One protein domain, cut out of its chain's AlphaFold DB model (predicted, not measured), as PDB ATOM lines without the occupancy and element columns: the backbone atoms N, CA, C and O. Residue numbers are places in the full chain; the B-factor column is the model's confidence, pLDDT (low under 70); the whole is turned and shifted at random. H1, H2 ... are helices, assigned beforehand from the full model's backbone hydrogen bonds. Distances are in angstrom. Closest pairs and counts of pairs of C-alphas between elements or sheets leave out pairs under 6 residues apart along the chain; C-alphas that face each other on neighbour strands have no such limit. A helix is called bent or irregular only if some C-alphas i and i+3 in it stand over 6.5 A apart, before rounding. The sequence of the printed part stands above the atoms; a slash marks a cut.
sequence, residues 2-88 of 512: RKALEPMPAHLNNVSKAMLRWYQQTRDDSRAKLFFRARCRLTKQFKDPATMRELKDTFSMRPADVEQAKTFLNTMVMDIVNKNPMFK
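This is residues 2 to 88 of the 512 residues of an uncharacterized protein of Botrytis porri (UniProt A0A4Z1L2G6). H2, H3 and H4 form an up-and-down bundle, each running against the one before, with short H1 and loop residues 44 to 62 at one end. The printed part has 87 residues, four named helices, H1 to H4, and no named strand: all helix, compact, radius of gyration of the C-alphas 13.6 A, spans 43 by 25 by 23 A.

H1, residues 2 to 5, 5.3 A, begins at C-alpha 2 (162.521, 105.109, 175.317). H2, residues 8 to 26, 24.2 A, has a 43 degrees kink near residue 20 and is only just irregular: C-alphas 17 and 20 are 6.8 A apart. H3 spans residues 29 to 43, 21.0 A. H4, residues 63 to 83, 30.7 A, ends at C-alpha 83 (174.351, 131.969, 158.245).

Hub H4 touches H2, residues 73 to 80 and 15 to 22 alone; closest C-alphas Trp 22 and Ile 80, 6.0 A; steep tilt, 41 degrees, the same way. Hairpin H2 and H3 only just touch, with 3 pairs of C-alphas within 8 A. O i to N i+4 pairs are within hydrogen-bond range throughout H3, 12 of 15 in H2, 16 of 17 in H4; H1 is too short.

The printed part has no cut. H3 to H4 is a long link. Residues 49 to 53 and 84 to 88 are under pLDDT 70.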
ATOM      1  N   ARG A   2     163.838 104.842 175.957       77.75
ATOM      2  CA  ARG A   2     162.521 105.109 175.317       77.75
ATOM      3  C   ARG A   2     162.150 106.603 175.274       77.75
ATOM      4  O   ARG A   2     162.146 107.154 174.184       77.75
ATOM      5  N   LYS A   3     162.067 107.275 176.430       77.69
ATOM      6  CA  LYS A   3     161.829 108.736 176.546       77.69
ATOM      7  C   LYS A   3     162.761 109.656 175.730       77.69
ATOM      8  O   LYS A   3     162.420 110.804 175.499       77.69
ATOM      9  N   ALA A   4     163.952 109.190 175.347       76.19
ATOM     10  CA  ALA A   4     164.918 109.963 174.555       76.19
ATOM     11  C   ALA A   4     164.830 109.665 173.046       76.19
ATOM     12  O   ALA A   4     165.364 110.424 172.248       76.19
ATOM     13  N   LEU A   5     164.174 108.565 172.658       78.56
ATOM     14  CA  LEU A   5     163.880 108.208 171.266       78.56
ATOM     15  C   LEU A   5     162.454 108.599 170.855       78.56
ATOM     16  O   LEU A   5     162.203 108.807 169.681       78.56
ATOM     17  N   GLU A   6     161.539 108.718 171.812       76.75
ATOM     18  CA  GLU A   6     160.132 109.093 171.631       76.75
ATOM     19  C   GLU A   6     159.922 110.407 170.836       76.75
ATOM     20  O   GLU A   6     159.176 110.366 169.862       76.75
ATOM     21  N   PRO A   7     160.639 111.525 171.099       76.69
ATOM     22  CA  PRO A   7     160.555 112.732 170.261       76.69
ATOM     23  C   PRO A   7     161.442 112.701 168.997       76.69
ATOM     24  O   PRO A   7     161.441 113.658 168.220       76.69
ATOM     25  N   MET A   8     162.243 111.649 168.776       77.00
ATOM     26  CA  MET A   8     163.230 111.639 167.682       77.00
ATOM     27  C   MET A   8     162.635 111.586 166.270       77.00
ATOM     28  O   MET A   8     163.231 112.241 165.422       77.00
ATOM     29  N   PRO A   9     161.518 110.891 165.964       78.50
ATOM     30  CA  PRO A   9     160.966 110.875 164.606       78.50
ATOM     31  C   PRO A   9     160.581 112.273 164.109       78.50
ATOM     32  O   PRO A   9     161.000 112.679 163.029       78.50
ATOM     33  N   ALA A  10     159.870 113.054 164.932       76.94
ATOM     34  CA  ALA A  10     159.474 114.422 164.591       76.94
ATOM     35  C   ALA A  10     160.695 115.338 164.388       76.94
ATOM     36  O   ALA A  10     160.805 116.021 163.370       76.94
ATOM     37  N   HIS A  11     161.661 115.296 165.312       76.50
ATOM     38  CA  HIS A  11     162.889 116.086 165.198       76.50
ATOM     39  C   HIS A  11     163.747 115.672 163.987       76.50
ATOM     40  O   HIS A  11     164.229 116.535 163.255       76.50
ATOM     41  N   LEU A  12     163.896 114.369 163.719       78.38
ATOM     42  CA  LEU A  12     164.608 113.861 162.544       78.38
ATOM     43  C   LEU A  12     163.947 114.314 161.248       78.38
ATOM     44  O   LEU A  12     164.661 114.754 160.347       78.38
ATOM     45  N   ASN A  13     162.621 114.245 161.144       81.06
ATOM     46  CA  ASN A  13     161.916 114.619 159.921       81.06
ATOM     47  C   ASN A  13     161.939 116.139 159.704       81.06
ATOM     48  O   ASN A  13     162.196 116.581 158.582       81.06
ATOM     49  N   ASN A  14     161.843 116.946 160.769       77.56
ATOM     50  CA  ASN A  14     162.050 118.394 160.684       77.56
ATOM     51  C   ASN A  14     163.475 118.741 160.221       77.56
ATOM     52  O   ASN A  14     163.627 119.455 159.232       77.56
ATOM     53  N   VAL A  15     164.528 118.205 160.851       81.31
ATOM     54  CA  VAL A  15     165.915 118.483 160.419       81.31
ATOM     55  C   VAL A  15     166.195 117.914 159.016       81.31
ATOM     56  O   VAL A  15     166.946 118.519 158.249       81.31
ATOM     57  N   SER A  16     165.539 116.816 158.618       82.94
ATOM     58  CA  SER A  16     165.647 116.251 157.262       82.94
ATOM     59  C   SER A  16     165.084 117.183 156.180       82.94
ATOM     60  O   SER A  16     165.687 117.252 155.110       82.94
ATOM     61  N   LYS A  17     164.009 117.951 156.440       81.44
ATOM     62  CA  LYS A  17     163.529 119.010 155.520       81.44
ATOM     63  C   LYS A  17     164.629 120.048 155.248       81.44
ATOM     64  O   LYS A  17     164.905 120.407 154.106       81.44
ATOM     65  N   ALA A  18     165.307 120.500 156.300       80.94
ATOM     66  CA  ALA A  18     166.329 121.544 156.218       80.94
ATOM     67  C   ALA A  18     167.702 121.072 155.707       80.94
ATOM     68  O   ALA A  18     168.506 121.894 155.259       80.94
ATOM     69  N   MET A  19     167.970 119.763 155.725       83.62
ATOM     70  CA  MET A  19     169.246 119.173 155.310       83.62
ATOM     71  C   MET A  19     169.657 119.563 153.879       83.62
ATOM     72  O   MET A  19     170.833 119.833 153.628       83.62
ATOM     73  N   LEU A  20     168.700 119.656 152.945       82.31
ATOM     74  CA  LEU A  20     168.980 120.060 151.562       82.31
ATOM     75  C   LEU A  20     169.479 121.515 151.482       82.31
ATOM     76  O   LEU A  20     170.512 121.772 150.862       82.31
ATOM     77  N   ARG A  21     168.801 122.451 152.162       77.81
ATOM     78  CA  ARG A  21     169.198 123.871 152.238       77.81
ATOM     79  C   ARG A  21     170.548 124.041 152.940       77.81
ATOM     80  O   ARG A  21     171.417 124.756 152.442       77.81
ATOM     81  N   TRP A  22     170.766 123.328 154.049       85.31
ATOM     82  CA  TRP A  22     172.058 123.309 154.741       85.31
ATOM     83  C   TRP A  22     173.184 122.821 153.820       85.31
ATOM     84  O   TRP A  22     174.241 123.452 153.757       85.31
ATOM     85  N   TYR A  23     172.975 121.743 153.059       86.00
ATOM     86  CA  TYR A  23     174.007 121.211 152.169       86.00
ATOM     87  C   TYR A  23     174.265 122.127 150.962       86.00
ATOM     88  O   TYR A  23     175.425 122.348 150.615       86.00
ATOM     89  N   GLN A  24     173.225 122.739 150.382       83.31
ATOM     90  CA  GLN A  24     173.364 123.767 149.340       83.31
ATOM     91  C   GLN A  24     174.289 124.914 149.793       83.31
ATOM     92  O   GLN A  24     175.189 125.285 149.036       83.31
ATOM     93  N   GLN A  25     174.105 125.401 151.031       81.25
ATOM     94  CA  GLN A  25     174.838 126.534 151.616       81.25
ATOM     95  C   GLN A  25     176.232 126.182 152.167       81.25
ATOM     96  O   GLN A  25     177.110 127.040 152.214       81.25
ATOM     97  N   THR A  26     176.448 124.951 152.640       85.31
ATOM     98  CA  THR A  26     177.710 124.554 153.300       85.31
ATOM     99  C   THR A  26     178.640 123.706 152.444       85.31
ATOM    100  O   THR A  26     179.849 123.763 152.658       85.31
ATOM    101  N   ARG A  27     178.091 122.903 151.520       85.62
ATOM    102  CA  ARG A  27     178.809 121.900 150.710       85.62
ATOM    103  C   ARG A  27     179.714 120.963 151.530       85.62
ATOM    104  O   ARG A  27     180.706 120.439 151.031       85.62
ATOM    105  N   ASP A  28     179.369 120.738 152.801       88.25
ATOM    106  CA  ASP A  28     180.170 119.945 153.735       88.25
ATOM    107  C   ASP A  28     179.775 118.463 153.689       88.25
ATOM    108  O   ASP A  28     178.967 117.947 154.466       88.25
ATOM    109  N   ASP A  29     180.418 117.774 152.754       88.94
ATOM    110  CA  ASP A  29     180.396 116.328 152.555       88.94
ATOM    111  C   ASP A  29     180.611 115.503 153.834       88.94
ATOM    112  O   ASP A  29     180.077 114.398 153.967       88.94
ATOM    113  N   SER A  30     181.435 115.993 154.764       90.19
ATOM    114  CA  SER A  30     181.846 115.227 155.944       90.19
ATOM    115  C   SER A  30     180.746 115.229 156.997       90.19
ATOM    116  O   SER A  30     180.379 114.167 157.508       90.19
ATOM    117  N   ARG A  31     180.158 116.398 157.273       87.94
ATOM    118  CA  ARG A  31     178.985 116.505 158.148       87.94
ATOM    119  C   ARG A  31     177.723 115.937 157.489       87.94
ATOM    120  O   ARG A  31     176.952 115.290 158.190       87.94
ATOM    121  N   ALA A  32     177.572 116.007 156.162       89.19
ATOM    122  CA  ALA A  32     176.500 115.297 155.455       89.19
ATOM    123  C   ALA A  32     176.575 113.768 155.647       89.19
ATOM    124  O   ALA A  32     175.597 113.133 156.042       89.19
ATOM    125  N   LYS A  33     177.756 113.159 155.466       89.38
ATOM    126  CA  LYS A  33     177.957 111.713 155.693       89.38
ATOM    127  C   LYS A  33     177.744 111.316 157.163       89.38
ATOM    128  O   LYS A  33     177.287 110.205 157.436       89.38
ATOM    129  N   LEU A  34     178.024 112.214 158.114       88.31
ATOM    130  CA  LEU A  34     177.699 112.022 159.533       88.31
ATOM    131  C   LEU A  34     176.189 112.110 159.811       88.31
ATOM    132  O   LEU A  34     175.689 111.265 160.552       88.31
ATOM    133  N   PHE A  35     175.462 113.039 159.179       89.06
ATOM    134  CA  PHE A  35     174.000 113.157 159.267       89.06
ATOM    135  C   PHE A  35     173.299 111.859 158.856       89.06
ATOM    136  O   PHE A  35     172.611 111.255 159.680       89.06
ATOM    137  N   PHE A  36     173.547 111.360 157.639       88.88
ATOM    138  CA  PHE A  36     172.935 110.108 157.175       88.88
ATOM    139  C   PHE A  36     173.315 108.923 158.078       88.88
ATOM    140  O   PHE A  36     172.474 108.098 158.431       88.88
ATOM    141  N   ARG A  37     174.568 108.864 158.553       88.19
ATOM    142  CA  ARG A  37     175.015 107.824 159.494       88.19
ATOM    143  C   ARG A  37     174.332 107.914 160.866       88.19
ATOM    144  O   ARG A  37     174.133 106.869 161.487       88.19
ATOM    145  N   ALA A  38     173.998 109.110 161.347       85.94
ATOM    146  CA  ALA A  38     173.251 109.318 162.586       85.94
ATOM    147  C   ALA A  38     171.772 108.939 162.407       85.94
ATOM    148  O   ALA A  38     171.283 108.084 163.148       85.94
ATOM    149  N   ARG A  39     171.113 109.475 161.366       85.00
ATOM    150  CA  ARG A  39     169.736 109.148 160.946       85.00
ATOM    151  C   ARG A  39     169.542 107.632 160.854       85.00
ATOM    152  O   ARG A  39     168.849 107.059 161.688       85.00
ATOM    153  N   CYS A  40     170.300 106.940 160.000       83.88
ATOM    154  CA  CYS A  40     170.209 105.483 159.829       83.88
ATOM    155  C   CYS A  40     170.494 104.656 161.102       83.88
ATOM    156  O   CYS A  40     170.124 103.482 161.159       83.88
ATOM    157  N   ARG A  41     171.173 105.207 162.120       84.75
ATOM    158  CA  ARG A  41     171.384 104.544 163.424       84.75
ATOM    159  C   ARG A  41     170.202 104.740 164.373       84.75
ATOM    160  O   ARG A  41     169.834 103.780 165.054       84.75
ATOM    161  N   LEU A  42     169.621 105.939 164.393       83.81
ATOM    162  CA  LEU A  42     168.423 106.277 165.165       83.81
ATOM    163  C   LEU A  42     167.202 105.532 164.617       83.81
ATOM    164  O   LEU A  42     166.560 104.795 165.359       83.81
ATOM    165  N   THR A  43     166.970 105.593 163.304       83.06
ATOM    166  CA  THR A  43     165.918 104.852 162.592       83.06
ATOM    167  C   THR A  43     165.968 103.346 162.886       83.06
ATOM    168  O   THR A  43     164.945 102.704 163.115       83.06
ATOM    169  N   LYS A  44     167.169 102.759 163.007       84.38
ATOM    170  CA  LYS A  44     167.335 101.333 163.356       84.38
ATOM    171  C   LYS A  44     166.909 100.964 164.786       84.38
ATOM    172  O   LYS A  44     166.801  99.766 165.063       84.38
ATOM    173  N   GLN A  45     166.609 101.929 165.661       83.62
ATOM    174  CA  GLN A  45     166.026 101.686 166.991       83.62
ATOM    175  C   GLN A  45     164.501 101.468 166.963       83.62
ATOM    176  O   GLN A  45     163.941 101.002 167.956       83.62
ATOM    177  N   PHE A  46     163.835 101.742 165.838       83.38
ATOM    178  CA  PHE A  46     162.399 101.519 165.634       83.38
ATOM    179  C   PHE A  46     162.142 100.163 164.965       83.38
ATOM    180  O   PHE A  46     163.014  99.646 164.267       83.38
ATOM    181  N   LYS A  47     160.997  99.521 165.230       78.38
ATOM    182  CA  LYS A  47     160.627  98.217 164.646       78.38
ATOM    183  C   LYS A  47     160.443  98.349 163.138       78.38
ATOM    184  O   LYS A  47     161.089  97.620 162.391       78.38
ATOM    185  N   ASP A  48     159.635  99.325 162.738       75.12
ATOM    186  CA  ASP A  48     159.521  99.803 161.366       75.12
ATOM    187  C   ASP A  48     160.503 100.973 161.145       75.12
ATOM    188  O   ASP A  48     160.391 101.987 161.842       75.12
ATOM    189  N   PRO A  49     161.477 100.849 160.222       65.50
ATOM    190  CA  PRO A  49     162.390 101.934 159.885       65.50
ATOM    191  C   PRO A  49     161.762 103.016 158.992       65.50
ATOM    192  O   PRO A  49     162.324 104.100 158.932       65.50
ATOM    193  N   ALA A  50     160.647 102.752 158.300       65.12
ATOM    194  CA  ALA A  50     160.017 103.731 157.419       65.12
ATOM    195  C   ALA A  50     159.146 104.710 158.220       65.12
ATOM    196  O   ALA A  50     159.421 105.902 158.237       65.12
ATOM    197  N   THR A  51     158.136 104.223 158.954       64.38
ATOM    198  CA  THR A  51     157.235 105.129 159.697       64.38
ATOM    199  C   THR A  51     157.763 105.557 161.070       64.38
ATOM    200  O   THR A  51     157.213 106.478 161.669       64.38
ATOM    201  N   MET A  52     158.780 104.870 161.608       69.94
ATOM    202  CA  MET A  52     159.356 105.092 162.948       69.94
ATOM    203  C   MET A  52     158.325 105.136 164.105       69.94
ATOM    204  O   MET A  52     158.596 105.687 165.170       69.94
ATOM    205  N   ARG A  53     157.143 104.519 163.932       68.75
ATOM    206  CA  ARG A  53     156.020 104.578 164.895       68.75
ATOM    207  C   ARG A  53     156.217 103.735 166.158       68.75
ATOM    208  O   ARG A  53     155.766 104.126 167.228       68.75
ATOM    209  N   GLU A  54     156.882 102.584 166.059       72.75
ATOM    210  CA  GLU A  54     157.116 101.689 167.203       72.75
ATOM    211  C   GLU A  54     158.600 101.551 167.545       72.75
ATOM    212  O   GLU A  54     159.425 101.233 166.692       72.75
ATOM    213  N   LEU A  55     158.943 101.696 168.826       78.62
ATOM    214  CA  LEU A  55     160.288 101.454 169.358       78.62
ATOM    215  C   LEU A  55     160.570  99.950 169.495       78.62
ATOM    216  O   LEU A  55     159.702  99.190 169.927       78.62
ATOM    217  N   LYS A  56     161.800  99.506 169.207       80.44
ATOM    218  CA  LYS A  56     162.229  98.130 169.511       80.44
ATOM    219  C   LYS A  56     162.250  97.872 171.027       80.44
ATOM    220  O   LYS A  56     162.424  98.774 171.847       80.44
ATOM    221  N   ASP A  57     162.105  96.606 171.404       71.56
ATOM    222  CA  ASP A  57     162.236  96.159 172.797       71.56
ATOM    223  C   ASP A  57     163.703  95.967 173.216       71.56
ATOM    224  O   ASP A  57     164.046  96.148 174.384       71.56
ATOM    225  N   THR A  58     164.595  95.708 172.254       75.81
ATOM    226  CA  THR A  58     166.052  95.705 172.431       75.81
ATOM    227  C   THR A  58     166.697  96.839 171.626       75.81
ATOM    228  O   THR A  58     166.587  96.906 170.402       75.81
ATOM    229  N   PHE A  59     167.385  97.744 172.325       81.50
ATOM    230  CA  PHE A  59     168.096  98.876 171.722       81.50
ATOM    231  C   PHE A  59     169.543  98.496 171.398       81.50
ATOM    232  O   PHE A  59     170.226  97.885 172.218       81.50
ATOM    233  N   SER A  60     170.030  98.893 170.220       79.38
ATOM    234  CA  SER A  60     171.421  98.683 169.788       79.38
ATOM    235  C   SER A  60     172.320  99.902 170.046       79.38
ATOM    236  O   SER A  60     173.439  99.960 169.538       79.38
ATOM    237  N   MET A  61     171.800 100.906 170.750       81.38
ATOM    238  CA  MET A  61     172.363 102.245 170.913       81.38
ATOM    239  C   MET A  61     172.209 102.684 172.373       81.38
ATOM    240  O   MET A  61     171.221 102.334 173.022       81.38
ATOM    241  N   ARG A  62     173.189 103.415 172.912       83.75
ATOM    242  CA  ARG A  62     173.177 103.907 174.300       83.75
ATOM    243  C   ARG A  62     172.445 105.256 174.391       83.75
ATOM    244  O   ARG A  62     172.388 105.966 173.390       83.75
ATOM    245  N   PRO A  63     171.945 105.666 175.576       78.50
ATOM    246  CA  PRO A  63     171.311 106.980 175.754       78.50
ATOM    247  C   PRO A  63     172.214 108.141 175.309       78.50
ATOM    248  O   PRO A  63     171.804 108.941 174.474       78.50
ATOM    249  N   ALA A  64     173.477 108.130 175.742       81.44
ATOM    250  CA  ALA A  64     174.472 109.138 175.376       81.44
ATOM    251  C   ALA A  64     174.767 109.207 173.862       81.44
ATOM    252  O   ALA A  64     175.106 110.272 173.354       81.44
ATOM    253  N   ASP A  65     174.607 108.101 173.119       84.19
ATOM    254  CA  ASP A  65     174.782 108.101 171.659       84.19
ATOM    255  C   ASP A  65     173.618 108.838 170.959       84.19
ATOM    256  O   ASP A  65     173.803 109.419 169.890       84.19
ATOM    257  N   VAL A  66     172.416 108.812 171.554       82.31
ATOM    258  CA  VAL A  66     171.220 109.535 171.077       82.31
ATOM    259  C   VAL A  66     171.287 111.009 171.460       82.31
ATOM    260  O   VAL A  66     170.985 111.864 170.634       82.31
ATOM    261  N   GLU A  67     171.741 111.317 172.675       84.44
ATOM    262  CA  GLU A  67     171.997 112.691 173.125       84.44
ATOM    263  C   GLU A  67     173.064 113.358 172.239       84.44
ATOM    264  O   GLU A  67     172.806 114.415 171.668       84.44
ATOM    265  N   GLN A  68     174.195 112.683 171.981       85.75
ATOM    266  CA  GLN A  68     175.212 113.148 171.028       85.75
ATOM    267  C   GLN A  68     174.644 113.364 169.614       85.75
ATOM    268  O   GLN A  68     175.008 114.337 168.950       85.75
ATOM    269  N   ALA A  69     173.755 112.482 169.144       84.56
ATOM    270  CA  ALA A  69     173.105 112.653 167.848       84.56
ATOM    271  C   ALA A  69     172.164 113.873 167.831       84.56
ATOM    272  O   ALA A  69     172.193 114.624 166.858       84.56
ATOM    273  N   LYS A  70     171.400 114.127 168.907       83.00
ATOM    274  CA  LYS A  70     170.561 115.331 169.045       83.00
ATOM    275  C   LYS A  70     171.411 116.603 169.016       83.00
ATOM    276  O   LYS A  70     171.129 117.502 168.233       83.00
ATOM    277  N   THR A  71     172.487 116.669 169.803       86.25
ATOM    278  CA  THR A  71     173.386 117.836 169.822       86.25
ATOM    279  C   THR A  71     174.026 118.071 168.450       86.25
ATOM    280  O   THR A  71     174.086 119.209 167.988       86.25
ATOM    281  N   PHE A  72     174.424 117.008 167.739       88.19
ATOM    282  CA  PHE A  72     174.914 117.117 166.362       88.19
ATOM    283  C   PHE A  72     173.853 117.698 165.406       88.19
ATOM    284  O   PHE A  72     174.134 118.685 164.724       88.19
ATOM    285  N   LEU A  73     172.628 117.156 165.400       84.81
ATOM    286  CA  LEU A  73     171.513 117.659 164.580       84.81
ATOM    287  C   LEU A  73     171.198 119.133 164.893       84.81
ATOM    288  O   LEU A  73     171.104 119.950 163.977       84.81
ATOM    289  N   ASN A  74     171.154 119.496 166.177       83.75
ATOM    290  CA  ASN A  74     170.981 120.877 166.628       83.75
ATOM    291  C   ASN A  74     172.083 121.809 166.094       83.75
ATOM    292  O   ASN A  74     171.775 122.907 165.633       83.75
ATOM    293  N   THR A  75     173.357 121.392 166.093       85.88
ATOM    294  CA  THR A  75     174.428 122.228 165.515       85.88
ATOM    295  C   THR A  75     174.302 122.415 164.002       85.88
ATOM    296  O   THR A  75     174.636 123.489 163.508       85.88
ATOM    297  N   MET A  76     173.764 121.438 163.262       83.00
ATOM    298  CA  MET A  76     173.488 121.606 161.829       83.00
ATOM    299  C   MET A  76     172.364 122.618 161.577       83.00
ATOM    300  O   MET A  76     172.504 123.454 160.688       83.00
ATOM    301  N   VAL A  77     171.303 122.614 162.394       80.62
ATOM    302  CA  VAL A  77     170.266 123.663 162.364       80.62
ATOM    303  C   VAL A  77     170.874 125.032 162.671       80.62
ATOM    304  O   VAL A  77     170.672 125.978 161.911       80.62
ATOM    305  N   MET A  78     171.651 125.146 163.751       82.81
ATOM    306  CA  MET A  78     172.264 126.414 164.168       82.81
ATOM    307  C   MET A  78     173.204 126.997 163.102       82.81
ATOM    308  O   MET A  78     173.292 128.216 162.959       82.81
ATOM    309  N   ASP A  79     173.844 126.147 162.294       82.56
ATOM    310  CA  ASP A  79     174.626 126.554 161.122       82.56
ATOM    311  C   ASP A  79     173.771 127.303 160.077       82.56
ATOM    312  O   ASP A  79     174.244 128.274 159.492       82.56
ATOM    313  N   ILE A  80     172.514 126.890 159.853       77.31
ATOM    314  CA  ILE A  80     171.558 127.576 158.958       77.31
ATOM    315  C   ILE A  80     171.130 128.907 159.582       77.31
ATOM    316  O   ILE A  80     171.252 129.967 158.968       77.31
ATOM    317  N   VAL A  81     170.673 128.833 160.834       76.69
ATOM    318  CA  VAL A  81     170.124 129.936 161.639       76.69
ATOM    319  C   VAL A  81     171.115 131.095 161.778       76.69
ATOM    320  O   VAL A  81     170.718 132.259 161.793       76.69
ATOM    321  N   ASN A  82     172.413 130.798 161.865       78.75
ATOM    322  CA  ASN A  82     173.455 131.814 162.012       78.75
ATOM    323  C   ASN A  82     174.041 132.300 160.679       78.75
ATOM    324  O   ASN A  82     174.560 133.412 160.636       78.75
ATOM    325  N   LYS A  83     173.940 131.522 159.592       72.56
ATOM    326  CA  LYS A  83     174.351 131.969 158.245       72.56
ATOM    327  C   LYS A  83     173.290 132.832 157.565       72.56
ATOM    328  O   LYS A  83     173.652 133.724 156.807       72.56
ATOM    329  N   ASN A  84     172.013 132.608 157.879       67.88
ATOM    330  CA  ASN A  84     170.880 133.318 157.292       67.88
ATOM    331  C   ASN A  84     170.045 134.028 158.379       67.88
ATOM    332  O   ASN A  84     168.922 133.606 158.663       67.88
ATOM    333  N   PRO A  85     170.556 135.107 159.007       63.28
ATOM    334  CA  PRO A  85     169.847 135.792 160.089       63.28
ATOM    335  C   PRO A  85     168.495 136.387 159.661       63.28
ATOM    336  O   PRO A  85     167.634 136.535 160.517       63.28
ATOM    337  N   MET A  86     168.275 136.666 158.368       58.91
ATOM    338  CA  MET A  86     166.981 137.162 157.867       58.91
ATOM    339  C   MET A  86     165.846 136.126 157.916       58.91
ATOM    340  O   MET A  86     164.692 136.528 157.905       58.91
ATOM    341  N   PHE A  87     166.134 134.822 158.028       62.88
ATOM    342  CA  PHE A  87     165.078 133.818 158.236       62.88
ATOM    343  C   PHE A  87     164.609 133.736 159.694       62.88
ATOM    344  O   PHE A  87     163.613 133.073 159.961       62.88
ATOM    345  N   LYS A  88     165.295 134.385 160.648       61.00
ATOM    346  CA  LYS A  88     164.821 134.473 162.035       61.00
ATOM    347  C   LYS A  88     163.627 135.420 162.089       61.00
ATOM    348  O   LYS A  88     163.805 136.638 162.114       61.00
TER     349      LYS A  88